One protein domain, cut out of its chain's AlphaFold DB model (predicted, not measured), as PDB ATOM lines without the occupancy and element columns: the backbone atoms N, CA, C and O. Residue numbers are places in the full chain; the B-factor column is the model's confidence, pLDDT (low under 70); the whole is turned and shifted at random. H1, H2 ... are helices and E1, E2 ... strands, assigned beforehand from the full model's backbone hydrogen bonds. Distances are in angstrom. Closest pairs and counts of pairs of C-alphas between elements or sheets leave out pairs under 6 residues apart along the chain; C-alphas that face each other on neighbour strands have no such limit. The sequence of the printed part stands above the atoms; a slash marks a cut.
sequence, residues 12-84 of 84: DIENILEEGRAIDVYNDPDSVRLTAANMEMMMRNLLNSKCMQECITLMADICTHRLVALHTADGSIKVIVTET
ATOM      1  N   ASP A  12     -42.567  19.494  46.463       69.88
ATOM      2  CA  ASP A  12     -42.307  20.727  45.715       69.88
ATOM      3  C   ASP A  12     -42.307  20.476  44.203       69.88
ATOM      4  O   ASP A  12     -42.816  21.295  43.443       69.88
ATOM      5  N   ILE A  13     -41.779  19.332  43.754       73.19
ATOM      6  CA  ILE A  13     -41.805  18.950  42.338       73.19
ATOM      7  C   ILE A  13     -43.245  18.750  41.861       73.19
ATOM      8  O   ILE A  13     -43.583  19.266  40.801       73.19
ATOM      9  N   GLU A  14     -44.088  18.044  42.619       75.56
ATOM     10  CA  GLU A  14     -45.498  17.838  42.254       75.56
ATOM     11  C   GLU A  14     -46.236  19.172  42.080       75.56
ATOM     12  O   GLU A  14     -46.846  19.390  41.036       75.56
ATOM     13  N   ASN A  15     -46.065  20.110  43.016       77.94
ATOM     14  CA  ASN A  15     -46.662  21.445  42.912       77.94
ATOM     15  C   ASN A  15     -46.189  22.193  41.649       77.94
ATOM     16  O   ASN A  15     -46.989  22.768  40.915       77.94
ATOM     17  N   ILE A  16     -44.887  22.141  41.341       80.25
ATOM     18  CA  ILE A  16     -44.326  22.787  40.142       80.25
ATOM     19  C   ILE A  16     -44.834  22.126  38.855       80.25
ATOM     20  O   ILE A  16     -45.005  22.802  37.843       80.25
ATOM     21  N   LEU A  17     -45.055  20.810  38.859       81.56
ATOM     22  CA  LEU A  17     -45.597  20.094  37.705       81.56
ATOM     23  C   LEU A  17     -47.061  20.466  37.430       81.56
ATOM     24  O   LEU A  17     -47.466  20.450  36.265       81.56
ATOM     25  N   GLU A  18     -47.831  20.782  38.473       83.62
ATOM     26  CA  GLU A  18     -49.234  21.193  38.367       83.62
ATOM     27  C   GLU A  18     -49.390  22.665  37.964       83.62
ATOM     28  O   GLU A  18     -50.199  22.981  37.090       83.62
ATOM     29  N   GLU A  19     -48.610  23.563  38.568       87.19
ATOM     30  CA  GLU A  19     -48.736  25.014  38.369       87.19
ATOM     31  C   GLU A  19     -47.848  25.550  37.236       87.19
ATOM     32  O   GLU A  19     -48.115  26.608  36.659       87.19
ATOM     33  N   GLY A  20     -46.773  24.835  36.913       87.81
ATOM     34  CA  GLY A  20     -45.770  25.281  35.964       87.81
ATOM     35  C   GLY A  20     -46.201  25.158  34.503       87.81
ATOM     36  O   GLY A  20     -47.037  24.342  34.108       87.81
ATOM     37  N   ARG A  21     -45.561  25.955  33.645       93.81
ATOM     38  CA  ARG A  21     -45.811  25.984  32.197       93.81
ATOM     39  C   ARG A  21     -44.577  25.617  31.382       93.81
ATOM     40  O   ARG A  21     -43.456  25.577  31.882       93.81
ATOM     41  N   ALA A  22     -44.782  25.371  30.091       92.69
ATOM     42  CA  ALA A  22     -43.677  25.274  29.147       92.69
ATOM     43  C   ALA A  22     -42.964  26.629  28.990       92.69
ATOM     44  O   ALA A  22     -43.556  27.696  29.188       92.69
ATOM     45  N   ILE A  23     -41.692  26.559  28.601       93.38
ATOM     46  CA  ILE A  23     -40.882  27.729  28.266       93.38
ATOM     47  C   ILE A  23     -41.471  28.422  27.033       93.38
ATOM     48  O   ILE A  23     -41.694  27.789  25.999       93.38
ATOM     49  N   ASP A  24     -41.683  29.727  27.137       92.81
ATOM     50  CA  ASP A  24     -42.070  30.598  26.039       92.81
ATOM     51  C   ASP A  24     -40.815  31.206  25.408       92.81
ATOM     52  O   ASP A  24     -40.130  32.055  25.978       92.81
ATOM     53  N   VAL A  25     -40.515  30.778  24.183       90.25
ATOM     54  CA  VAL A  25     -39.299  31.180  23.469       90.25
ATOM     55  C   VAL A  25     -39.279  32.678  23.142       90.25
ATOM     56  O   VAL A  25     -38.201  33.208  22.888       90.25
ATOM     57  N   TYR A  26     -40.414  33.373  23.150       92.62
ATOM     58  CA  TYR A  26     -40.495  34.790  22.791       92.62
ATOM     59  C   TYR A  26     -40.621  35.708  24.001       92.62
ATOM     60  O   TYR A  26     -40.122  36.832  23.947       92.62
ATOM     61  N   ASN A  27     -41.263  35.238  25.071       93.62
ATOM     62  CA  ASN A  27     -41.592  36.073  26.226       93.62
ATOM     63  C   ASN A  27     -40.724  35.797  27.462       93.62
ATOM     64  O   ASN A  27     -40.600  36.684  28.307       93.62
ATOM     65  N   ASP A  28     -40.098  34.619  27.575       94.06
ATOM     66  CA  ASP A  28     -39.268  34.318  28.743       94.06
ATOM     67  C   ASP A  28     -37.901  35.014  28.701       94.06
ATOM     68  O   ASP A  28     -37.285  35.129  27.632       94.06
ATOM     69  N   PRO A  29     -37.358  35.411  29.870       95.19
ATOM     70  CA  PRO A  29     -36.019  35.974  29.960       95.19
ATOM     71  C   PRO A  29     -34.955  35.060  29.340       95.19
ATOM     72  O   PRO A  29     -35.001  33.836  29.481       95.19
ATOM     73  N   ASP A  30     -33.939  35.652  28.714       95.69
ATOM     74  CA  ASP A  30     -32.821  34.929  28.087       95.69
ATOM     75  C   ASP A  30     -32.153  33.940  29.050       95.69
ATOM     76  O   ASP A  30     -31.798  32.831  28.654       95.69
ATOM     77  N   SER A  31     -32.023  34.312  30.327       94.81
ATOM     78  CA  SER A  31     -31.463  33.452  31.374       94.81
ATOM     79  C   SER A  31     -32.303  32.196  31.620       94.81
ATOM     80  O   SER A  31     -31.740  31.111  31.771       94.81
ATOM     81  N   VAL A  32     -33.633  32.320  31.617       95.00
ATOM     82  CA  VAL A  32     -34.578  31.204  31.776       95.00
ATOM     83  C   VAL A  32     -34.516  30.299  30.548       95.00
ATOM     84  O   VAL A  32     -34.309  29.094  30.685       95.00
ATOM     85  N   ARG A  33     -34.583  30.880  29.342       95.56
ATOM     86  CA  ARG A  33     -34.512  30.138  28.071       95.56
ATOM     87  C   ARG A  33     -33.197  29.364  27.923       95.56
ATOM     88  O   ARG A  33     -33.213  28.175  27.607       95.56
ATOM     89  N   LEU A  34     -32.060  30.010  28.195       95.81
ATOM     90  CA  LEU A  34     -30.738  29.384  28.105       95.81
ATOM     91  C   LEU A  34     -30.571  28.263  29.135       95.81
ATOM     92  O   LEU A  34     -30.003  27.213  28.836       95.81
ATOM     93  N   THR A  35     -31.083  28.468  30.345       95.94
ATOM     94  CA  THR A  35     -31.023  27.450  31.397       95.94
ATOM     95  C   THR A  35     -31.877  26.250  31.051       95.94
ATOM     96  O   THR A  35     -31.409  25.126  31.207       95.94
ATOM     97  N   ALA A  36     -33.081  26.467  30.524       95.25
ATOM     98  CA  ALA A  36     -33.928  25.379  30.070       95.25
ATOM     99  C   ALA A  36     -33.243  24.541  28.981       95.25
ATOM    100  O   ALA A  36     -33.185  23.317  29.099       95.25
ATOM    101  N   ALA A  37     -32.632  25.186  27.981       94.81
ATOM    102  CA  ALA A  37     -31.867  24.492  26.946       94.81
ATOM    103  C   ALA A  37     -30.693  23.683  27.537       94.81
ATOM    104  O   ALA A  37     -30.482  22.524  27.177       94.81
ATOM    105  N   ASN A  38     -29.963  24.259  28.497       95.94
ATOM    106  CA  ASN A  38     -28.871  23.567  29.187       95.94
ATOM    107  C   ASN A  38     -29.360  22.361  30.000       95.94
ATOM    108  O   ASN A  38     -28.721  21.308  29.978       95.94
ATOM    109  N   MET A  39     -30.483  22.493  30.706       95.38
ATOM    110  CA  MET A  39     -31.092  21.392  31.454       95.38
ATOM    111  C   MET A  39     -31.533  20.265  30.535       95.38
ATOM    112  O   MET A  39     -31.287  19.098  30.833       95.38
ATOM    113  N   GLU A  40     -32.147  20.602  29.403       93.38
ATOM    114  CA  GLU A  40     -32.565  19.617  28.418       93.38
ATOM    115  C   GLU A  40     -31.356  18.836  27.885       93.38
ATOM    116  O   GLU A  40     -31.360  17.604  27.882       93.38
ATOM    117  N   MET A  41     -30.273  19.530  27.516       94.25
ATOM    118  CA  MET A  41     -29.021  18.888  27.104       94.25
ATOM    119  C   MET A  41     -28.427  18.006  28.207       94.25
ATOM    120  O   MET A  41     -27.959  16.901  27.929       94.25
ATOM    121  N   MET A  42     -28.449  18.465  29.460       92.56
ATOM    122  CA  MET A  42     -27.947  17.698  30.599       92.56
ATOM    123  C   MET A  42     -28.757  16.416  30.810       92.56
ATOM    124  O   MET A  42     -28.164  15.345  30.934       92.56
ATOM    125  N   MET A  43     -30.090  16.498  30.753       90.81
ATOM    126  CA  MET A  43     -30.969  15.327  30.791       90.81
ATOM    127  C   MET A  43     -30.669  14.371  29.635       90.81
ATOM    128  O   MET A  43     -30.457  13.186  29.879       90.81
ATOM    129  N   ARG A  44     -30.547  14.864  28.392       90.31
ATOM    130  CA  ARG A  44     -30.179  14.028  27.229       90.31
ATOM    131  C   ARG A  44     -28.865  13.287  27.472       90.31
ATOM    132  O   ARG A  44     -28.769  12.093  27.201       90.31
ATOM    133  N   ASN A  45     -27.861  13.974  28.013       90.62
ATOM    134  CA  ASN A  45     -26.560  13.379  28.309       90.62
ATOM    135  C   ASN A  45     -26.641  12.305  29.403       90.62
ATOM    136  O   ASN A  45     -25.999  11.263  29.277       90.62
ATOM    137  N   LEU A  46     -27.443  12.526  30.448       87.81
ATOM    138  CA  LEU A  46     -27.670  11.548  31.517       87.81
ATOM    139  C   LEU A  46     -28.440  10.314  31.024       87.81
ATOM    140  O   LEU A  46     -28.087   9.188  31.368       87.81
ATOM    141  N   LEU A  47     -29.444  10.499  30.166       84.94
ATOM    142  CA  LEU A  47     -30.161   9.381  29.548       84.94
ATOM    143  C   LEU A  47     -29.229   8.566  28.635       84.94
ATOM    144  O   LEU A  47     -29.200   7.337  28.705       84.94
ATOM    145  N   ASN A  48     -28.400   9.242  27.832       86.81
ATOM    146  CA  ASN A  48     -27.435   8.593  26.940       86.81
ATOM    147  C   ASN A  48     -26.309   7.861  27.686       86.81
ATOM    148  O   ASN A  48     -25.745   6.903  27.153       86.81
ATOM    149  N   SER A  49     -25.991   8.257  28.922       86.25
ATOM    150  CA  SER A  49     -25.011   7.559  29.762       86.25
ATOM    151  C   SER A  49     -25.565   6.292  30.429       86.25
ATOM    152  O   SER A  49     -24.852   5.651  31.201       86.25
ATOM    153  N   LYS A  50     -26.804   5.889  30.095       79.94
ATOM    154  CA  LYS A  50     -27.538   4.763  30.698       79.94
ATOM    155  C   LYS A  50     -27.780   4.945  32.197       79.94
ATOM    156  O   LYS A  50     -27.877   3.962  32.934       79.94
ATOM    157  N   CYS A  51     -27.863   6.191  32.658       77.56
ATOM    158  CA  CYS A  51     -28.302   6.465  34.015       77.56
ATOM    159  C   CYS A  51     -29.765   6.003  34.181       77.56
ATOM    160  O   CYS A  51     -30.549   6.077  33.230       77.56
ATOM    161  N   MET A  52     -30.126   5.479  35.358       71.50
ATOM    162  CA  MET A  52     -31.490   5.000  35.613       71.50
ATOM    163  C   MET A  52     -32.471   6.164  35.498       71.50
ATOM    164  O   MET A  52     -32.415   7.106  36.284       71.50
ATOM    165  N   GLN A  53     -33.352   6.088  34.500       68.25
ATOM    166  CA  GLN A  53     -34.234   7.186  34.110       68.25
ATOM    167  C   GLN A  53     -35.186   7.561  35.254       68.25
ATOM    168  O   GLN A  53     -35.304   8.737  35.586       68.25
ATOM    169  N   GLU A  54     -35.725   6.554  35.949       66.56
ATOM    170  CA  GLU A  54     -36.685   6.667  37.061       66.56
ATOM    171  C   GLU A  54     -36.198   7.506  38.261       66.56
ATOM    172  O   GLU A  54     -36.961   7.744  39.192       66.56
ATOM    173  N   CYS A  55     -34.939   7.950  38.277       68.25
ATOM    174  CA  CYS A  55     -34.333   8.635  39.419       68.25
ATOM    175  C   CYS A  55     -33.796  10.041  39.112       68.25
ATOM    176  O   CYS A  55     -33.126  10.618  39.968       68.25
ATOM    177  N   ILE A  56     -34.027  10.589  37.913       78.94
ATOM    178  CA  ILE A  56     -33.378  11.841  37.499       78.94
ATOM    179  C   ILE A  56     -34.407  12.937  37.258       78.94
ATOM    180  O   ILE A  56     -35.118  12.945  36.253       78.94
ATOM    181  N   THR A  57     -34.380  13.906  38.164       85.25
ATOM    182  CA  THR A  57     -35.030  15.205  38.023       85.25
ATOM    183  C   THR A  57     -33.959  16.268  38.200       85.25
ATOM    184  O   THR A  57     -33.194  16.221  39.164       85.25
ATOM    185  N   LEU A  58     -33.887  17.225  37.277       89.12
ATOM    186  CA  LEU A  58     -33.044  18.407  37.451       89.12
ATOM    187  C   LEU A  58     -33.921  19.576  37.864       89.12
ATOM    188  O   LEU A  58     -34.971  19.799  37.269       89.12
ATOM    189  N   MET A  59     -33.465  20.338  38.847       90.56
ATOM    190  CA  MET A  59     -34.111  21.568  39.277       90.56
ATOM    191  C   MET A  59     -33.073  22.685  39.317       90.56
ATOM    192  O   MET A  59     -31.922  22.449  39.688       90.56
ATOM    193  N   ALA A  60     -33.469  23.897  38.941       90.75
ATOM    194  CA  ALA A  60     -32.683  25.087  39.232       90.75
ATOM    195  C   ALA A  60     -33.581  26.279  39.510       90.75
ATOM    196  O   ALA A  60     -34.581  26.493  38.827       90.75
ATOM    197  N   ASP A  61     -33.127  27.085  40.458       91.25
ATOM    198  CA  ASP A  61     -33.684  28.391  40.760       91.25
ATOM    199  C   ASP A  61     -32.832  29.456  40.076       91.25
ATOM    200  O   ASP A  61     -31.615  29.528  40.279       91.25
ATOM    201  N   ILE A  62     -33.464  30.273  39.238       90.44
ATOM    202  CA  ILE A  62     -32.833  31.380  38.528       90.44
ATOM    203  C   ILE A  62     -33.679  32.629  38.683       90.44
ATOM    204  O   ILE A  62     -34.770  32.748  38.126       90.44
ATOM    205  N   CYS A  63     -33.114  33.611  39.384       88.06
ATOM    206  CA  CYS A  63     -33.788  34.865  39.699       88.06
ATOM    207  C   CYS A  63     -35.121  34.589  40.416       88.06
ATOM    208  O   CYS A  63     -35.109  34.085  41.532       88.06
ATOM    209  N   THR A  64     -36.242  34.922  39.777       90.44
ATOM    210  CA  THR A  64     -37.615  34.725  40.268       90.44
ATOM    211  C   THR A  64     -38.297  33.503  39.649       90.44
ATOM    212  O   THR A  64     -39.519  33.423  39.653       90.44
ATOM    213  N   HIS A  65     -37.536  32.600  39.025       91.56
ATOM    214  CA  HIS A  65     -38.069  31.438  38.323       91.56
ATOM    215  C   HIS A  65     -37.458  30.157  38.873       91.56
ATOM    216  O   HIS A  65     -36.250  30.082  39.106       91.56
ATOM    217  N   ARG A  66     -38.281  29.118  38.962       93.31
ATOM    218  CA  ARG A  66     -37.864  27.748  39.229       93.31
ATOM    219  C   ARG A  66     -38.115  26.903  37.993       93.31
ATOM    220  O   ARG A  66     -39.214  26.903  37.442       93.31
ATOM    221  N   LEU A  67     -37.086  26.190  37.551       93.56
ATOM    222  CA  LEU A  67     -37.143  25.290  36.408       93.56
ATOM    223  C   LEU A  67     -37.003  23.847  36.875       93.56
ATOM    224  O   LEU A  67     -36.155  23.548  37.715       93.56
ATOM    225  N   VAL A  68     -37.791  22.953  36.281       93.69
ATOM    226  CA  VAL A  68     -37.724  21.508  36.505       93.69
ATOM    227  C   VAL A  68     -37.637  20.798  35.163       93.69
ATOM    228  O   VAL A  68     -38.502  20.975  34.307       93.69
ATOM    229  N   ALA A  69     -36.607  19.976  34.981       92.25
ATOM    230  CA  ALA A  69     -36.468  19.097  33.831       92.25
ATOM    231  C   ALA A  69     -36.697  17.641  34.237       92.25
ATOM    232  O   ALA A  69     -36.067  17.128  35.165       92.25
ATOM    233  N   LEU A  70     -37.581  16.983  33.494       88.69
ATOM    234  CA  LEU A  70     -37.977  15.594  33.686       88.69
ATOM    235  C   LEU A  70     -37.960  14.848  32.353       88.69
ATOM    236  O   LEU A  70     -38.197  15.425  31.290       88.69
ATOM    237  N   HIS A  71     -37.696  13.550  32.426       86.38
ATOM    238  CA  HIS A  71     -37.940  12.643  31.314       86.38
ATOM    239  C   HIS A  71     -39.400  12.180  31.374       86.38
ATOM    240  O   HIS A  71     -39.961  11.985  32.453       86.38
ATOM    241  N   THR A  72     -40.034  12.038  30.220       81.81
ATOM    242  CA  THR A  72     -41.407  11.544  30.103       81.81
ATOM    243  C   THR A  72     -41.408  10.063  29.727       81.81
ATOM    244  O   THR A  72     -40.406   9.522  29.258       81.81
ATOM    245  N   ALA A  73     -42.544   9.388  29.921       77.75
ATOM    246  CA  ALA A  73     -42.678   7.952  29.647       77.75
ATOM    247  C   ALA A  73     -42.430   7.569  28.171       77.75
ATOM    248  O   ALA A  73     -42.109   6.422  27.874       77.75
ATOM    249  N   ASP A  74     -42.561   8.521  27.243       80.00
ATOM    250  CA  ASP A  74     -42.253   8.363  25.815       80.00
ATOM    251  C   ASP A  74     -40.762   8.586  25.475       80.00
ATOM    252  O   ASP A  74     -40.374   8.529  24.309       80.00
ATOM    253  N   GLY A  75     -39.916   8.840  26.479       75.81
ATOM    254  CA  GLY A  75     -38.488   9.108  26.312       75.81
ATOM    255  C   GLY A  75     -38.157  10.539  25.885       75.81
ATOM    256  O   GLY A  75     -36.985  10.839  25.638       75.81
ATOM    257  N   SER A  76     -39.151  11.428  25.796       85.31
ATOM    258  CA  SER A  76     -38.910  12.856  25.589       85.31
ATOM    259  C   SER A  76     -38.426  13.535  26.881       85.31
ATOM    260  O   SER A  76     -38.453  12.954  27.968       85.31
ATOM    261  N   ILE A  77     -37.934  14.768  26.765       89.56
ATOM    262  CA  ILE A  77     -37.549  15.590  27.915       89.56
ATOM    263  C   ILE A  77     -38.426  16.827  27.912       89.56
ATOM    264  O   ILE A  77     -38.535  17.517  26.898       89.56
ATOM    265  N   LYS A  78     -39.019  17.116  29.066       90.62
ATOM    266  CA  LYS A  78     -39.828  18.305  29.289       90.62
ATOM    267  C   LYS A  78     -39.140  19.178  30.326       90.62
ATOM    268  O   LYS A  78     -38.757  18.690  31.387       90.62
ATOM    269  N   VAL A  79     -39.018  20.466  30.020       93.44
ATOM    270  CA  VAL A  79     -38.604  21.485  30.986       93.44
ATOM    271  C   VAL A  79     -39.802  22.374  31.284       93.44
ATOM    272  O   VAL A  79     -40.438  22.898  30.368       93.44
ATOM    273  N   ILE A  80     -40.127  22.496  32.564       94.44
ATOM    274  CA  ILE A  80     -41.243  23.285  33.081       94.44
ATOM    275  C   ILE A  80     -40.669  24.448  33.879       94.44
ATOM    276  O   ILE A  80     -39.681  24.274  34.591       94.44
ATOM    277  N   VAL A  81     -41.282  25.619  33.751       94.19
ATOM    278  CA  VAL A  81     -40.952  26.813  34.527       94.19
ATOM    279  C   VAL A  81     -42.149  27.250  35.362       94.19
ATOM    280  O   VAL A  81     -43.287  27.228  34.889       94.19
ATOM    281  N   THR A  82     -41.877  27.670  36.590       93.56
ATOM    282  CA  THR A  82     -42.815  28.395  37.449       93.56
ATOM    283  C   THR A  82     -42.138  29.632  38.040       93.56
ATOM    284  O   THR A  82     -40.905  29.713  38.077       93.56
ATOM    285  N   GLU A  83     -42.930  30.602  38.476       87.31
ATOM    286  CA  GLU A  83     -42.441  31.757  39.232       87.31
ATOM    287  C   GLU A  83     -42.274  31.380  40.714       87.31
ATOM    288  O   GLU A  83     -42.942  30.474  41.211       87.31
ATOM    289  N   THR A  84     -41.322  32.020  41.396       76.06
ATOM    290  CA  THR A  84     -40.990  31.773  42.816       76.06
ATOM    291  C   THR A  84     -41.562  32.848  43.727       76.06
ATOM    292  O   THR A  84     -41.499  34.036  43.334       76.06
TER     293      THR A  84
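AT A GLANCE: This is residues 12 to 84 of the 84 residues of an uncharacterized protein of Thorarchaeota archaeon (strain OWC) (UniProt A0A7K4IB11). A three-stranded antiparallel sheet lies between two helices: the long helix H2 runs along one face of it, and the short helix H1 crosses the other face. The three strands E1, E2 and E3 make two hairpins in a row, with E2 in the middle, and H2 lies lengthwise under E2 and E3. The printed part has 73 residues with two named helices and three named strands, in the order H1, H2, E1, E2, E3, and the class is mixed, helices and strands. The sheet's order is E1, E2, E3. The whole is compact, with a radius of gyration of the C-alphas of 11.9 A, and spans 33 by 23 by 19 A.

IN THESE COORDINATES: H1 is residues 12 to 19, 10.7 A from first to last C-alpha, and begins with C-alpha 12 at (-42.307, 20.727, 45.715). H2 is residues 30 to 48, 26.9 A long, with C-alpha 30 at (-32.821, 34.929, 28.087). E1 is residues 57 to 62, 16.3 A long. E2 is residues 65 to 71, 20.1 A long. E3 is residues 77 to 83, 20.3 A long, and ends with C-alpha 83 at (-42.441, 31.757, 39.232).

HOW THE PARTS SIT: E1, E2 and E3 form a meander, each strand the antiparallel neighbour of the one before. E1 and E2 are a hairpin with 164 degrees between their directions; N 60 and O 67 are within hydrogen-bond range at 3.0 A. E2 and E3 are a hairpin with 160 degrees between their directions; N 68 and O 80 are within range at 2.9 A. E1 and E3 are edge strands. Residues 21 to 22 pair with residues 80 to 81 of E3, antiparallel. H2 is on the sheet at a height of 8.3 A, over E2 and E3, and runs along the strands, at 22 degrees to E2 on the local plane. Its closest C-alphas to E3 are those of Ala 36 and Val 79, 6.2 A apart. H1 is on the opposite face at a height of 8.7 A, only just over E2 and E3 with 3 C-alphas on each, and runs across the strands, at 84 degrees to E2 on the local plane. The closest C-alphas of H1 and E3 are those of Ile 16 and Thr 82, 6.4 A apart. These are three layers, helices on both faces of a sheet. H1 and H2 are apart. In H1 and H2 every O i to N i+4 pair is within hydrogen-bond range.

THE WHOLE: The two C-alphas farthest apart are those of Asn 27 and Lys 50, 34.6 A. The printed part has no cut and ends at the chain's last residue, Thr 84. The links E1 to E2 and E2 to E3 are tight, H1 to H2 and H2 to E1 are short, and no link is long. The mean pLDDT of the printed part is 87.6; residue 12 and residues 53 to 55 are under 70.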